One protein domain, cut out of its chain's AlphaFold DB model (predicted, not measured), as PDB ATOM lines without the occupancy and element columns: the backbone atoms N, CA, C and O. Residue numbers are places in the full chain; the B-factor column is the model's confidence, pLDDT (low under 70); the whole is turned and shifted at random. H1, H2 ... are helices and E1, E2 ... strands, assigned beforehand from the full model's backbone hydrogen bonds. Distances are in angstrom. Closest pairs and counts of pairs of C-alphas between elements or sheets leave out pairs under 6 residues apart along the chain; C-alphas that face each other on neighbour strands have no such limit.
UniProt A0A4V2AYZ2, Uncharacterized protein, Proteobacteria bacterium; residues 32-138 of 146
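Overview. This is residues 32 to 138 of the 146 residues of an uncharacterized protein of Proteobacteria bacterium (UniProt A0A4V2AYZ2). A small closed barrel of five strands, with E1, E2, E3, E5, E4 and back to E1 round the ring, has a sixth strand, E6, paired onto E5, and one short helix, H1, outside it over E5. The printed part has 107 residues with six named strands, E1 to E6, followed by H1; the sheet is mixed and the class is mostly strand. The whole is compact and rounded, with a radius of gyration of the C-alphas of 13.1 A and spans of 37 by 35 by 31 A.

Along the chain. E1, residues 32 to 44, measures 25.8 A, begins at C-alpha 32 (-85.904, -16.739, 28.447) and bends by 101 degrees at residue 35. E2, residues 49 to 56, measures 23.2 A; E3, residues 65 to 71, 19.9 A. E4, residues 82 to 92, measures 22.4 A and bends by 80 degrees at residue 89; E5, residues 97 to 108, 27.9 A, bends by 85 degrees at residue 100. E6, residues 112 to 119, measures 22.9 A. H1, residues 130 to 137, measures 10.7 A and ends at C-alpha 137 (-90.732, -9.575, 37.948).

Arrangement. E1 E2 E3 and E4 E5 E6 are meanders, each strand the antiparallel neighbour of the one before. E1 to E4 form a Greek key, a meander whose next strand, E4, is antiparallel to E1. Backbone N and O within hydrogen-bond range are N 38 and O 55 across E1 and E2, 2.8 A; N 52 and O 68 across E2 and E3, 2.8 A; N 35 and O 85 across E1 and E4, 3.0 A; and N 103 and O 86 across E5 and E4, 2.8 A, among others. E3 and E5 are parallel, with N 67 and O 97 2.8 A apart. E6 is antiparallel to E5, with N 104 and O 116 at 2.8 A. H1 is on the barrel, outside it, at a height over the sheet of 9.8 A, across E5 at 67 degrees on the local plane; it is only just over E5 alone, with 2 of its C-alphas on E4 and 2 on E6. Its closest C-alphas to E6 are Gly 130 and Trp 117, 7.1 A. In H1 every O i to N i+4 pair is within hydrogen-bond range.

Size, cuts and confidence. The C-alphas farthest apart, of Ala 94 and Glu 110, are 40.0 A apart. The printed part has no cut, and no link is long. Mean pLDDT of the printed part is 83.4; residues 92 to 94, 111 and 124 to 138 are under 70.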
ATOM      1  N   ARG A  32     -85.363 -16.835  27.090       83.31
ATOM      2  CA  ARG A  32     -85.904 -16.739  28.447       83.31
ATOM      3  C   ARG A  32     -87.315 -17.273  28.466       83.31
ATOM      4  O   ARG A  32     -88.129 -16.883  27.632       83.31
ATOM      5  N   VAL A  33     -87.595 -18.091  29.466       87.12
ATOM      6  CA  VAL A  33     -88.905 -18.686  29.697       87.12
ATOM      7  C   VAL A  33     -89.384 -18.342  31.098       87.12
ATOM      8  O   VAL A  33     -88.596 -18.277  32.034       87.12
ATOM      9  N   SER A  34     -90.682 -18.105  31.246       88.38
ATOM     10  CA  SER A  34     -91.313 -17.796  32.527       88.38
ATOM     11  C   SER A  34     -92.659 -18.490  32.605       88.38
ATOM     12  O   SER A  34     -93.384 -18.534  31.616       88.38
ATOM     13  N   GLY A  35     -93.031 -18.984  33.781       89.62
ATOM     14  CA  GLY A  35     -94.314 -19.658  33.941       89.62
ATOM     15  C   GLY A  35     -94.465 -20.381  35.268       89.62
ATOM     16  O   GLY A  35     -93.651 -20.227  36.179       89.62
ATOM     17  N   LEU A  36     -95.537 -21.165  35.362       93.56
ATOM     18  CA  LEU A  36     -95.752 -22.116  36.447       93.56
ATOM     19  C   LEU A  36     -95.209 -23.475  36.022       93.56
ATOM     20  O   LEU A  36     -95.613 -24.020  34.995       93.56
ATOM     21  N   TYR A  37     -94.305 -24.006  36.833       95.75
ATOM     22  CA  TYR A  37     -93.661 -25.283  36.597       95.75
ATOM     23  C   TYR A  37     -93.768 -26.153  37.836       95.75
ATOM     24  O   TYR A  37     -93.538 -25.698  38.955       95.75
ATOM     25  N   LYS A  38     -94.058 -27.430  37.634       96.88
ATOM     26  CA  LYS A  38     -93.957 -28.450  38.666       96.88
ATOM     27  C   LYS A  38     -92.527 -28.968  38.731       96.88
ATOM     28  O   LYS A  38     -91.995 -29.411  37.713       96.88
ATOM     29  N   LEU A  39     -91.920 -28.986  39.915       96.62
ATOM     30  CA  LEU A  39     -90.676 -29.718  40.135       96.62
ATOM     31  C   LEU A  39     -90.983 -31.214  40.084       96.62
ATOM     32  O   LEU A  39     -91.497 -31.795  41.034       96.62
ATOM     33  N   ALA A  40     -90.737 -31.832  38.939       97.25
ATOM     34  CA  ALA A  40     -91.108 -33.212  38.683       97.25
ATOM     35  C   ALA A  40     -90.129 -34.202  39.311       97.25
ATOM     36  O   ALA A  40     -90.545 -35.299  39.681       97.25
ATOM     37  N   ARG A  41     -88.845 -33.835  39.399       97.19
ATOM     38  CA  ARG A  41     -87.796 -34.719  39.907       97.19
ATOM     39  C   ARG A  41     -86.575 -33.955  40.414       97.19
ATOM     40  O   ARG A  41     -86.179 -32.966  39.796       97.19
ATOM     41  N   ILE A  42     -85.955 -34.467  41.472       95.56
ATOM     42  CA  ILE A  42     -84.647 -34.067  41.991       95.56
ATOM     43  C   ILE A  42     -83.744 -35.306  41.989       95.56
ATOM     44  O   ILE A  42     -83.930 -36.242  42.762       95.56
ATOM     45  N   GLU A  43     -82.732 -35.324  41.129       94.94
ATOM     46  CA  GLU A  43     -81.723 -36.381  41.112       94.94
ATOM     47  C   GLU A  43     -80.456 -35.917  41.825       94.94
ATOM     48  O   GLU A  43     -79.825 -34.958  41.392       94.94
ATOM     49  N   LYS A  44     -80.021 -36.626  42.868       92.88
ATOM     50  CA  LYS A  44     -78.684 -36.432  43.441       92.88
ATOM     51  C   LYS A  44     -77.675 -37.281  42.662       92.88
ATOM     52  O   LYS A  44     -77.846 -38.498  42.596       92.88
ATOM     53  N   LYS A  45     -76.652 -36.663  42.061       90.44
ATOM     54  CA  LYS A  45     -75.618 -37.364  41.273       90.44
ATOM     55  C   LYS A  45     -74.460 -37.822  42.156       90.44
ATOM     56  O   LYS A  45     -74.278 -39.020  42.355       90.44
ATOM     57  N   VAL A  46     -73.711 -36.871  42.705       87.25
ATOM     58  CA  VAL A  46     -72.590 -37.092  43.634       87.25
ATOM     59  C   VAL A  46     -72.739 -36.173  44.851       87.25
ATOM     60  O   VAL A  46     -73.815 -35.617  45.093       87.25
ATOM     61  N   GLU A  47     -71.704 -36.056  45.681       83.12
ATOM     62  CA  GLU A  47     -71.712 -35.116  46.800       83.12
ATOM     63  C   GLU A  47     -71.940 -33.686  46.280       83.12
ATOM     64  O   GLU A  47     -71.214 -33.212  45.418       83.12
ATOM     65  N   ASN A  48     -72.999 -33.033  46.768       84.88
ATOM     66  CA  ASN A  48     -73.445 -31.694  46.371       84.88
ATOM     67  C   ASN A  48     -73.830 -31.467  44.898       84.88
ATOM     68  O   ASN A  48     -74.077 -30.325  44.546       84.88
ATOM     69  N   GLU A  49     -74.003 -32.483  44.056       90.62
ATOM     70  CA  GLU A  49     -74.525 -32.269  42.694       90.62
ATOM     71  C   GLU A  49     -75.966 -32.755  42.545       90.62
ATOM     72  O   GLU A  49     -76.283 -33.914  42.841       90.62
ATOM     73  N   TYR A  50     -76.826 -31.876  42.030       93.88
ATOM     74  CA  TYR A  50     -78.246 -32.141  41.822       93.88
ATOM     75  C   TYR A  50     -78.672 -31.851  40.385       93.88
ATOM     76  O   TYR A  50     -78.190 -30.915  39.755       93.88
ATOM     77  N   VAL A  51     -79.629 -32.626  39.879       95.12
ATOM     78  CA  VAL A  51     -80.333 -32.346  38.625       95.12
ATOM     79  C   VAL A  51     -81.812 -32.174  38.926       95.12
ATOM     80  O   VAL A  51     -82.459 -33.083  39.445       95.12
ATOM     81  N   LEU A  52     -82.339 -30.993  38.625       96.06
ATOM     82  CA  LEU A  52     -83.729 -30.632  38.854       96.06
ATOM     83  C   LEU A  52     -84.466 -30.628  37.518       96.06
ATOM     84  O   LEU A  52     -84.019 -29.989  36.566       96.06
ATOM     85  N   HIS A  53     -85.606 -31.312  37.469       96.75
ATOM     86  CA  HIS A  53     -86.473 -31.374  36.295       96.75
ATOM     87  C   HIS A  53     -87.771 -30.622  36.562       96.75
ATOM     88  O   HIS A  53     -88.545 -30.999  37.444       96.75
ATOM     89  N   PHE A  54     -88.042 -29.595  35.768       96.25
ATOM     90  CA  PHE A  54     -89.235 -28.764  35.869       96.25
ATOM     91  C   PHE A  54     -90.147 -29.021  34.677       96.25
ATOM     92  O   PHE A  54     -89.713 -28.891  33.537       96.25
ATOM     93  N   VAL A  55     -91.412 -29.346  34.926       96.94
ATOM     94  CA  VAL A  55     -92.414 -29.580  33.877       96.94
ATOM     95  C   VAL A  55     -93.421 -28.437  33.871       96.94
ATOM     96  O   VAL A  55     -93.968 -28.111  34.923       96.94
ATOM     97  N   ALA A  56     -93.668 -27.830  32.711       94.88
ATOM     98  CA  ALA A  56     -94.628 -26.736  32.587       94.88
ATOM     99  C   ALA A  56     -96.050 -27.213  32.927       94.88
ATOM    100  O   ALA A  56     -96.503 -28.249  32.433       94.88
ATOM    101  N   GLU A  57     -96.778 -26.438  33.736       94.31
ATOM    102  CA  GLU A  57     -98.190 -26.724  34.041       94.31
ATOM    103  C   GLU A  57     -99.088 -26.497  32.816       94.31
ATOM    104  O   GLU A  57    -100.107 -27.160  32.639       94.31
ATOM    105  N   THR A  58     -98.701 -25.562  31.944       88.31
ATOM    106  CA  THR A  58     -99.339 -25.334  30.643       88.31
ATOM    107  C   THR A  58     -98.329 -25.633  29.552       88.31
ATOM    108  O   THR A  58     -97.316 -24.947  29.453       88.31
ATOM    109  N   LYS A  59     -98.609 -26.663  28.753       87.00
ATOM    110  CA  LYS A  59     -97.705 -27.123  27.700       87.00
ATOM    111  C   LYS A  59     -97.863 -26.299  26.428       87.00
ATOM    112  O   LYS A  59     -98.978 -26.190  25.915       87.00
ATOM    113  N   ASP A  60     -96.759 -25.767  25.922       81.00
ATOM    114  CA  ASP A  60     -96.671 -25.083  24.626       81.00
ATOM    115  C   ASP A  60     -95.916 -25.919  23.576       81.00
ATOM    116  O   ASP A  60     -95.897 -25.565  22.397       81.00
ATOM    117  N   GLY A  61     -95.348 -27.059  23.991       81.31
ATOM    118  CA  GLY A  61     -94.577 -27.964  23.142       81.31
ATOM    119  C   GLY A  61     -93.155 -27.483  22.854       81.31
ATOM    120  O   GLY A  61     -92.423 -28.173  22.146       81.31
ATOM    121  N   VAL A  62     -92.766 -26.326  23.393       82.75
ATOM    122  CA  VAL A  62     -91.421 -25.768  23.280       82.75
ATOM    123  C   VAL A  62     -90.729 -25.912  24.625       82.75
ATOM    124  O   VAL A  62     -89.805 -26.693  24.733       82.75
ATOM    125  N   HIS A  63     -91.216 -25.281  25.690       88.69
ATOM    126  CA  HIS A  63     -90.521 -25.235  26.982       88.69
ATOM    127  C   HIS A  63     -91.180 -26.100  28.057       88.69
ATOM    128  O   HIS A  63     -91.216 -25.741  29.239       88.69
ATOM    129  N   ASP A  64     -91.703 -27.253  27.644       92.44
ATOM    130  CA  ASP A  64     -92.468 -28.152  28.508       92.44
ATOM    131  C   ASP A  64     -91.614 -28.813  29.598       92.44
ATOM    132  O   ASP A  64     -92.156 -29.194  30.637       92.44
ATOM    133  N   LEU A  65     -90.305 -28.974  29.370       94.94
ATOM    134  CA  LEU A  65     -89.367 -29.599  30.303       94.94
ATOM    135  C   LEU A  65     -88.062 -28.801  30.375       94.94
ATOM    136  O   LEU A  65     -87.315 -28.733  29.398       94.94
ATOM    137  N   LEU A  66     -87.771 -28.250  31.553       94.88
ATOM    138  CA  LEU A  66     -86.518 -27.563  31.859       94.88
ATOM    139  C   LEU A  66     -85.660 -28.415  32.792       94.88
ATOM    140  O   LEU A  66     -86.179 -29.047  33.715       94.88
ATOM    141  N   VAL A  67     -84.347 -28.395  32.580       95.38
ATOM    142  CA  VAL A  67     -83.382 -29.169  33.364       95.38
ATOM    143  C   VAL A  67     -82.274 -28.258  33.875       95.38
ATOM    144  O   VAL A  67     -81.563 -27.633  33.090       95.38
ATOM    145  N   LEU A  68     -82.108 -28.217  35.198       94.06
ATOM    146  CA  LEU A  68     -81.026 -27.496  35.870       94.06
ATOM    147  C   LEU A  68     -80.065 -28.489  36.518       94.06
ATOM    148  O   LEU A  68     -80.475 -29.278  37.363       94.06
ATOM    149  N   ASN A  69     -78.783 -28.395  36.181       93.38
ATOM    150  CA  ASN A  69     -77.709 -29.055  36.922       93.38
ATOM    151  C   ASN A  69     -77.190 -28.059  37.961       93.38
ATOM    152  O   ASN A  69     -76.766 -26.991  37.558       93.38
ATOM    153  N   SER A  70     -77.237 -28.345  39.258       90.62
ATOM    154  CA  SER A  70     -76.880 -27.384  40.308       90.62
ATOM    155  C   SER A  70     -75.854 -27.954  41.285       90.62
ATOM    156  O   SER A  70     -75.915 -29.133  41.647       90.62
ATOM    157  N   GLU A  71     -74.933 -27.095  41.719       87.44
ATOM    158  CA  GLU A  71     -74.027 -27.342  42.838       87.44
ATOM    159  C   GLU A  71     -74.696 -26.894  44.142       87.44
ATOM    160  O   GLU A  71     -74.861 -25.709  44.426       87.44
ATOM    161  N   GLY A  72     -75.090 -27.869  44.948       83.56
ATOM    162  CA  GLY A  72     -75.799 -27.687  46.199       83.56
ATOM    163  C   GLY A  72     -77.297 -27.471  46.005       83.56
ATOM    164  O   GLY A  72     -77.793 -27.119  44.939       83.56
ATOM    165  N   LEU A  73     -78.040 -27.697  47.083       83.88
ATOM    166  CA  LEU A  73     -79.462 -27.391  47.152       83.88
ATOM    167  C   LEU A  73     -79.731 -26.726  48.499       83.88
ATOM    168  O   LEU A  73     -80.180 -27.357  49.450       83.88
ATOM    169  N   ASN A  74     -79.403 -25.436  48.586       79.25
ATOM    170  CA  ASN A  74     -79.542 -24.637  49.814       79.25
ATOM    171  C   ASN A  74     -80.977 -24.126  50.033       79.25
ATOM    172  O   ASN A  74     -81.208 -23.181  50.781       79.25
ATOM    173  N   VAL A  75     -81.951 -24.740  49.363       81.62
ATOM    174  CA  VAL A  75     -83.371 -24.412  49.437       81.62
ATOM    175  C   VAL A  75     -84.151 -25.666  49.801       81.62
ATOM    176  O   VAL A  75     -83.915 -26.743  49.252       81.62
ATOM    177  N   LYS A  76     -85.126 -25.524  50.702       85.56
ATOM    178  CA  LYS A  76     -86.118 -26.572  50.929       85.56
ATOM    179  C   LYS A  76     -87.127 -26.560  49.780       85.56
ATOM    180  O   LYS A  76     -88.121 -25.839  49.825       85.56
ATOM    181  N   ILE A  77     -86.833 -27.344  48.754       88.44
ATOM    182  CA  ILE A  77     -87.689 -27.568  47.591       88.44
ATOM    183  C   ILE A  77     -88.000 -29.062  47.492       88.44
ATOM    184  O   ILE A  77     -87.138 -29.899  47.762       88.44
ATOM    185  N   GLU A  78     -89.240 -29.398  47.161       91.69
ATOM    186  CA  GLU A  78     -89.734 -30.776  47.180       91.69
ATOM    187  C   GLU A  78     -90.327 -31.153  45.821       91.69
ATOM    188  O   GLU A  78     -90.975 -30.341  45.152       91.69
ATOM    189  N   GLU A  79     -90.119 -32.405  45.408       96.12
ATOM    190  CA  GLU A  79     -90.787 -32.950  44.228       96.12
ATOM    191  C   GLU A  79     -92.308 -32.823  44.373       96.12
ATOM    192  O   GLU A  79     -92.890 -33.041  45.434       96.12
ATOM    193  N   GLY A  80     -92.972 -32.461  43.282       96.12
ATOM    194  CA  GLY A  80     -94.405 -32.215  43.244       96.12
ATOM    195  C   GLY A  80     -94.810 -30.759  43.459       96.12
ATOM    196  O   GLY A  80     -95.934 -30.414  43.096       96.12
ATOM    197  N   GLN A  81     -93.925 -29.902  43.981       94.00
ATOM    198  CA  GLN A  81     -94.225 -28.483  44.174       94.00
ATOM    199  C   GLN A  81     -94.402 -27.758  42.838       94.00
ATOM    200  O   GLN A  81     -93.575 -27.893  41.937       94.00
ATOM    201  N   VAL A  82     -95.466 -26.959  42.730       95.12
ATOM    202  CA  VAL A  82     -95.685 -26.038  41.608       95.12
ATOM    203  C   VAL A  82     -95.145 -24.671  41.995       95.12
ATOM    204  O   VAL A  82     -95.568 -24.081  42.986       95.12
ATOM    205  N   ILE A  83     -94.190 -24.181  41.216       92.12
ATOM    206  CA  ILE A  83     -93.415 -22.982  41.503       92.12
ATOM    207  C   ILE A  83     -93.502 -22.067  40.291       92.12
ATOM    208  O   ILE A  83     -93.328 -22.488  39.143       92.12
ATOM    209  N   LYS A  84     -93.770 -20.786  40.545       91.69
ATOM    210  CA  LYS A  84     -93.551 -19.764  39.528       91.69
ATOM    211  C   LYS A  84     -92.049 -19.617  39.369       91.69
ATOM    212  O   LYS A  84     -91.353 -19.373  40.353       91.69
ATOM    213  N   LEU A  85     -91.558 -19.744  38.148       90.56
ATOM    214  CA  LEU A  85     -90.153 -19.537  37.852       90.56
ATOM    215  C   LEU A  85     -89.969 -18.705  36.599       90.56
ATOM    216  O   LEU A  85     -90.883 -18.524  35.789       90.56
ATOM    217  N   SER A  86     -88.751 -18.218  36.449       89.19
ATOM    218  CA  SER A  86     -88.240 -17.757  35.178       89.19
ATOM    219  C   SER A  86     -86.839 -18.347  34.991       89.19
ATOM    220  O   SER A  86     -86.096 -18.472  35.967       89.19
ATOM    221  N   ALA A  87     -86.474 -18.726  33.773       88.06
ATOM    222  CA  ALA A  87     -85.218 -19.396  33.462       88.06
ATOM    223  C   ALA A  87     -84.593 -18.895  32.160       88.06
ATOM    224  O   ALA A  87     -85.291 -18.454  31.243       88.06
ATOM    225  N   GLU A  88     -83.269 -18.964  32.088       87.56
ATOM    226  CA  GLU A  88     -82.512 -18.702  30.867       87.56
ATOM    227  C   GLU A  88     -82.106 -20.031  30.229       87.56
ATOM    228  O   GLU A  88     -81.412 -20.840  30.847       87.56
ATOM    229  N   VAL A  89     -82.579 -20.266  29.008       86.19
ATOM    230  CA  VAL A  89     -82.374 -21.507  28.261       86.19
ATOM    231  C   VAL A  89     -81.037 -21.433  27.533       86.19
ATOM    232  O   VAL A  89     -80.768 -20.485  26.796       86.19
ATOM    233  N   LEU A  90     -80.197 -22.445  27.747       78.75
ATOM    234  CA  LEU A  90     -78.912 -22.582  27.076       78.75
ATOM    235  C   LEU A  90     -79.046 -23.299  25.740       78.75
ATOM    236  O   LEU A  90     -78.538 -22.843  24.718       78.75
ATOM    237  N   SER A  91     -79.633 -24.492  25.788       73.94
ATOM    238  CA  SER A  91     -79.705 -25.385  24.646       73.94
ATOM    239  C   SER A  91     -81.032 -26.119  24.653       73.94
ATOM    240  O   SER A  91     -81.515 -26.592  25.686       73.94
ATOM    241  N   SER A  92     -81.619 -26.174  23.467       64.94
ATOM    242  CA  SER A  92     -82.928 -26.750  23.219       64.94
ATOM    243  C   SER A  92     -82.722 -28.083  22.515       64.94
ATOM    244  O   SER A  92     -82.354 -28.120  21.339       64.94
ATOM    245  N   SER A  93     -82.923 -29.191  23.227       69.50
ATOM    246  CA  SER A  93     -83.162 -30.478  22.573       69.50
ATOM    247  C   SER A  93     -84.664 -30.628  22.316       69.50
ATOM    248  O   SER A  93     -85.473 -29.974  22.961       69.50
ATOM    249  N   ALA A  94     -85.071 -31.525  21.416       63.94
ATOM    250  CA  ALA A  94     -86.488 -31.712  21.077       63.94
ATOM    251  C   ALA A  94     -87.387 -32.194  22.243       63.94
ATOM    252  O   ALA A  94     -88.579 -32.400  22.031       63.94
ATOM    253  N   LYS A  95     -86.836 -32.462  23.437       74.19
ATOM    254  CA  LYS A  95     -87.588 -32.997  24.588       74.19
ATOM    255  C   LYS A  95     -87.279 -32.323  25.919       74.19
ATOM    256  O   LYS A  95     -88.127 -32.371  26.802       74.19
ATOM    257  N   GLU A  96     -86.091 -31.756  26.080       87.81
ATOM    258  CA  GLU A  96     -85.660 -31.100  27.312       87.81
ATOM    259  C   GLU A  96     -84.749 -29.913  27.006       87.81
ATOM    260  O   GLU A  96     -83.931 -29.956  26.080       87.81
ATOM    261  N   HIS A  97     -84.907 -28.860  27.800       91.38
ATOM    262  CA  HIS A  97     -84.166 -27.615  27.676       91.38
ATOM    263  C   HIS A  97     -83.248 -27.462  28.877       91.38
ATOM    264  O   HIS A  97     -83.705 -27.358  30.017       91.38
ATOM    265  N   GLU A  98     -81.944 -27.451  28.625       91.81
ATOM    266  CA  GLU A  98     -80.976 -27.167  29.677       91.81
ATOM    267  C   GLU A  98     -80.969 -25.665  29.962       91.81
ATOM    268  O   GLU A  98     -80.931 -24.852  29.035       91.81
ATOM    269  N   ILE A  99     -81.000 -25.295  31.242       90.88
ATOM    270  CA  ILE A  99     -81.018 -23.893  31.670       90.88
ATOM    271  C   ILE A  99     -79.711 -23.512  32.372       90.88
ATOM    272  O   ILE A  99     -79.131 -24.309  33.113       90.88
ATOM    273  N   THR A 100     -79.238 -22.286  32.139       88.50
ATOM    274  CA  THR A 100     -78.025 -21.741  32.782       88.50
ATOM    275  C   THR A 100     -78.310 -21.170  34.166       88.50
ATOM    276  O   THR A 100     -77.439 -21.169  35.032       88.50
ATOM    277  N   GLN A 101     -79.524 -20.670  34.379       87.12
ATOM    278  CA  GLN A 101     -79.954 -20.033  35.617       87.12
ATOM    279  C   GLN A 101     -81.477 -20.045  35.727       87.12
ATOM    280  O   GLN A 101     -82.181 -19.994  34.715       87.12
ATOM    281  N   VAL A 102     -81.977 -20.072  36.960       89.00
ATOM    282  CA  VAL A 102     -83.410 -20.007  37.259       89.00
ATOM    283  C   VAL A 102     -83.678 -19.158  38.494       89.00
ATOM    284  O   VAL A 102     -83.021 -19.306  39.523       89.00
ATOM    285  N   LEU A 103     -84.670 -18.281  38.394       90.12
ATOM    286  CA  LEU A 103     -85.245 -17.556  39.516       90.12
ATOM    287  C   LEU A 103     -86.556 -18.234  39.915       90.12
ATOM    288  O   LEU A 103     -87.526 -18.220  39.156       90.12
ATOM    289  N   LEU A 104     -86.574 -18.833  41.099       90.31
ATOM    290  CA  LEU A 104     -87.723 -19.509  41.690       90.31
ATOM    291  C   LEU A 104     -88.438 -18.555  42.643       90.31
ATOM    292  O   LEU A 104     -87.806 -17.963  43.508       90.31
ATOM    293  N   PHE A 105     -89.755 -18.428  42.534       88.88
ATOM    294  CA  PHE A 105     -90.556 -17.644  43.473       88.88
ATOM    295  C   PHE A 105     -91.214 -18.592  44.475       88.88
ATOM    296  O   PHE A 105     -92.302 -19.118  44.230       88.88
ATOM    297  N   MET A 106     -90.530 -18.838  45.591       87.00
ATOM    298  CA  MET A 106     -90.987 -19.770  46.620       87.00
ATOM    299  C   MET A 106     -92.026 -19.115  47.533       87.00
ATOM    300  O   MET A 106     -91.832 -17.969  47.937       87.00
ATOM    301  N   PRO A 107     -93.106 -19.814  47.917       83.31
ATOM    302  CA  PRO A 107     -94.034 -19.297  48.912       83.31
ATOM    303  C   PRO A 107     -93.341 -19.153  50.276       83.31
ATOM    304  O   PRO A 107     -92.696 -20.084  50.758       83.31
ATOM    305  N   SER A 108     -93.503 -17.993  50.909       80.06
ATOM    306  CA  SER A 108     -93.003 -17.684  52.251       80.06
ATOM    307  C   SER A 108     -94.137 -17.158  53.123       80.06
ATOM    308  O   SER A 108     -94.952 -16.352  52.675       80.06
ATOM    309  N   GLN A 109     -94.189 -17.605  54.380       76.38
ATOM    310  CA  GLN A 109     -95.211 -17.167  55.337       76.38
ATOM    311  C   GLN A 109     -95.061 -15.690  55.729       76.38
ATOM    312  O   GLN A 109     -96.048 -15.056  56.086       76.38
ATOM    313  N   GLU A 110     -93.844 -15.149  55.657       74.50
ATOM    314  CA  GLU A 110     -93.524 -13.798  56.131       74.50
ATOM    315  C   GLU A 110     -93.564 -12.758  55.003       74.50
ATOM    316  O   GLU A 110     -94.059 -11.652  55.198       74.50
ATOM    317  N   TYR A 111     -93.111 -13.132  53.802       68.88
ATOM    318  CA  TYR A 111     -92.908 -12.196  52.684       68.88
ATOM    319  C   TYR A 111     -93.746 -12.519  51.435       68.88
ATOM    320  O   TYR A 111     -93.573 -11.903  50.384       68.88
ATOM    321  N   GLY A 112     -94.659 -13.494  51.514       79.62
ATOM    322  CA  GLY A 112     -95.490 -13.931  50.391       79.62
ATOM    323  C   GLY A 112     -94.712 -14.781  49.386       79.62
ATOM    324  O   GLY A 112     -94.885 -15.998  49.359       79.62
ATOM    325  N   LEU A 113     -93.847 -14.161  48.578       81.19
ATOM    326  CA  LEU A 113     -92.966 -14.848  47.628       81.19
ATOM    327  C   LEU A 113     -91.506 -14.459  47.863       81.19
ATOM    328  O   LEU A 113     -91.131 -13.297  47.719       81.19
ATOM    329  N   THR A 114     -90.670 -15.447  48.159       84.56
ATOM    330  CA  THR A 114     -89.223 -15.286  48.292       84.56
ATOM    331  C   THR A 114     -88.546 -15.713  46.991       84.56
ATOM    332  O   THR A 114     -88.648 -16.884  46.614       84.56
ATOM    333  N   PRO A 115     -87.865 -14.794  46.282       85.69
ATOM    334  CA  PRO A 115     -87.083 -15.160  45.117       85.69
ATOM    335  C   PRO A 115     -85.832 -15.926  45.548       85.69
ATOM    336  O   PRO A 115     -85.083 -15.482  46.415       85.69
ATOM    337  N   ILE A 116     -85.595 -17.069  44.921       86.94
ATOM    338  CA  ILE A 116     -84.404 -17.888  45.113       86.94
ATOM    339  C   ILE A 116     -83.759 -18.077  43.758       86.94
ATOM    340  O   ILE A 116     -84.378 -18.584  42.822       86.94
ATOM    341  N   TRP A 117     -82.511 -17.649  43.656       86.31
ATOM    342  CA  TRP A 117     -81.745 -17.779  42.436       86.31
ATOM    343  C   TRP A 117     -80.868 -19.021  42.504       86.31
ATOM    344  O   TRP A 117     -80.148 -19.230  43.479       86.31
ATOM    345  N   MET A 118     -80.935 -19.847  41.466       88.31
ATOM    346  CA  MET A 118     -80.067 -21.002  41.298       88.31
ATOM    347  C   MET A 118     -79.323 -20.906  39.971       88.31
ATOM    348  O   MET A 118     -79.881 -20.483  38.953       88.31
ATOM    349  N   LEU A 119     -78.060 -21.320  39.999       87.75
ATOM    350  CA  LEU A 119     -77.156 -21.310  38.857       87.75
ATOM    351  C   LEU A 119     -76.841 -22.734  38.418       87.75
ATOM    352  O   LEU A 119     -76.854 -23.671  39.228       87.75
ATOM    353  N   SER A 120     -76.570 -22.872  37.125       89.19
ATOM    354  CA  SER A 120     -76.109 -24.125  36.558       89.19
ATOM    355  C   SER A 120     -74.652 -24.380  36.932       89.19
ATOM    356  O   SER A 120     -73.824 -23.484  36.795       89.19
ATOM    357  N   SER A 121     -74.313 -25.599  37.343       87.12
ATOM    358  CA  SER A 121     -72.922 -26.010  37.579       87.12
ATOM    359  C   SER A 121     -72.158 -26.323  36.291       87.12
ATOM    360  O   SER A 121     -70.933 -26.372  36.280       87.12
ATOM    361  N   LYS A 122     -72.867 -26.537  35.176       84.19
ATOM    362  CA  LYS A 122     -72.248 -26.912  33.896       84.19
ATOM    363  C   LYS A 122     -71.847 -25.726  33.029       84.19
ATOM    364  O   LYS A 122     -71.097 -25.913  32.073       84.19
ATOM    365  N   HIS A 123     -72.355 -24.533  33.331       72.94
ATOM    366  CA  HIS A 123     -72.230 -23.373  32.454       72.94
ATOM    367  C   HIS A 123     -71.863 -22.136  33.251       72.94
ATOM    368  O   HIS A 123     -72.607 -21.720  34.135       72.94
ATOM    369  N   GLU A 124     -70.742 -21.508  32.897       64.19
ATOM    370  CA  GLU A 124     -70.402 -20.191  33.425       64.19
ATOM    371  C   GLU A 124     -71.454 -19.178  32.960       64.19
ATOM    372  O   GLU A 124     -71.595 -18.885  31.766       64.19
ATOM    373  N   THR A 125     -72.216 -18.621  33.901       59.22
ATOM    374  CA  THR A 125     -73.129 -17.522  33.593       59.22
ATOM    375  C   THR A 125     -72.320 -16.288  33.215       59.22
ATOM    376  O   THR A 125     -71.680 -15.673  34.065       59.22
ATOM    377  N   ARG A 126     -72.366 -15.903  31.934       53.91
ATOM    378  CA  ARG A 126     -71.610 -14.754  31.399       53.91
ATOM    379  C   ARG A 126     -72.054 -13.405  31.975       53.91
ATOM    380  O   ARG A 126     -71.283 -12.454  31.942       53.91
ATOM    381  N   GLU A 127     -73.259 -13.324  32.537       56.84
ATOM    382  CA  GLU A 127     -73.719 -12.181  33.323       56.84
ATOM    383  C   GLU A 127     -74.609 -12.651  34.482       56.84
ATOM    384  O   GLU A 127     -75.682 -13.224  34.282       56.84
ATOM    385  N   ILE A 128     -74.183 -12.342  35.706       54.16
ATOM    386  CA  ILE A 128     -74.968 -12.473  36.936       54.16
ATOM    387  C   ILE A 128     -76.057 -11.381  36.889       54.16
ATOM    388  O   ILE A 128     -75.852 -10.256  37.334       54.16
ATOM    389  N   ARG A 129     -77.219 -11.680  36.285       59.28
ATOM    390  CA  ARG A 129     -78.320 -10.712  36.070       59.28
ATOM    391  C   ARG A 129     -79.461 -10.789  37.087       59.28
ATOM    392  O   ARG A 129     -80.517 -10.221  36.825       59.28
ATOM    393  N   GLY A 130     -79.275 -11.428  38.239       56.41
ATOM    394  CA  GLY A 130     -80.319 -11.598  39.258       56.41
ATOM    395  C   GLY A 130     -81.028 -10.294  39.618       56.41
ATOM    396  O   GLY A 130     -82.252 -10.261  39.640       56.41
ATOM    397  N   ALA A 131     -80.291  -9.187  39.758       55.66
ATOM    398  CA  ALA A 131     -80.871  -7.862  40.001       55.66
ATOM    399  C   ALA A 131     -81.815  -7.398  38.871       55.66
ATOM    400  O   ALA A 131     -82.958  -7.036  39.124       55.66
ATOM    401  N   ARG A 132     -81.393  -7.513  37.606       60.53
ATOM    402  CA  ARG A 132     -82.220  -7.155  36.439       60.53
ATOM    403  C   ARG A 132     -83.434  -8.078  36.268       60.53
ATOM    404  O   ARG A 132     -84.455  -7.685  35.714       60.53
ATOM    405  N   TRP A 133     -83.317  -9.322  36.718       58.62
ATOM    406  CA  TRP A 133     -84.403 -10.298  36.734       58.62
ATOM    407  C   TRP A 133     -85.450  -9.993  37.808       58.62
ATOM    408  O   TRP A 133     -86.651 -10.078  37.542       58.62
ATOM    409  N   LEU A 134     -85.000  -9.570  38.989       59.44
ATOM    410  CA  LEU A 134     -85.855  -9.080  40.067       59.44
ATOM    411  C   LEU A 134     -86.596  -7.797  39.654       59.44
ATOM    412  O   LEU A 134     -87.813  -7.723  39.823       59.44
ATOM    413  N   GLU A 135     -85.909  -6.851  39.005       58.16
ATOM    414  CA  GLU A 135     -86.495  -5.603  38.481       58.16
ATOM    415  C   GLU A 135     -87.666  -5.837  37.511       58.16
ATOM    416  O   GLU A 135     -88.627  -5.070  37.498       58.16
ATOM    417  N   MET A 136     -87.629  -6.900  36.699       54.41
ATOM    418  CA  MET A 136     -88.692  -7.186  35.725       54.41
ATOM    419  C   MET A 136     -89.890  -7.930  36.323       54.41
ATOM    420  O   MET A 136     -91.007  -7.796  35.820       54.41
ATOM    421  N   HIS A 137     -89.681  -8.731  37.369       54.84
ATOM    422  CA  HIS A 137     -90.732  -9.575  37.948       54.84
ATOM    423  C   HIS A 137     -91.350  -9.019  39.229       54.84
ATOM    424  O   HIS A 137     -92.435  -9.466  39.612       54.84
ATOM    425  N   ALA A 138     -90.718  -8.013  39.826       55.03
ATOM    426  CA  ALA A 138     -91.303  -7.179  40.860       55.03
ATOM    427  C   ALA A 138     -90.593  -5.817  40.905       55.03
ATOM    428  O   ALA A 138     -89.769  -5.556  41.783       55.03
TER     429      ALA A 138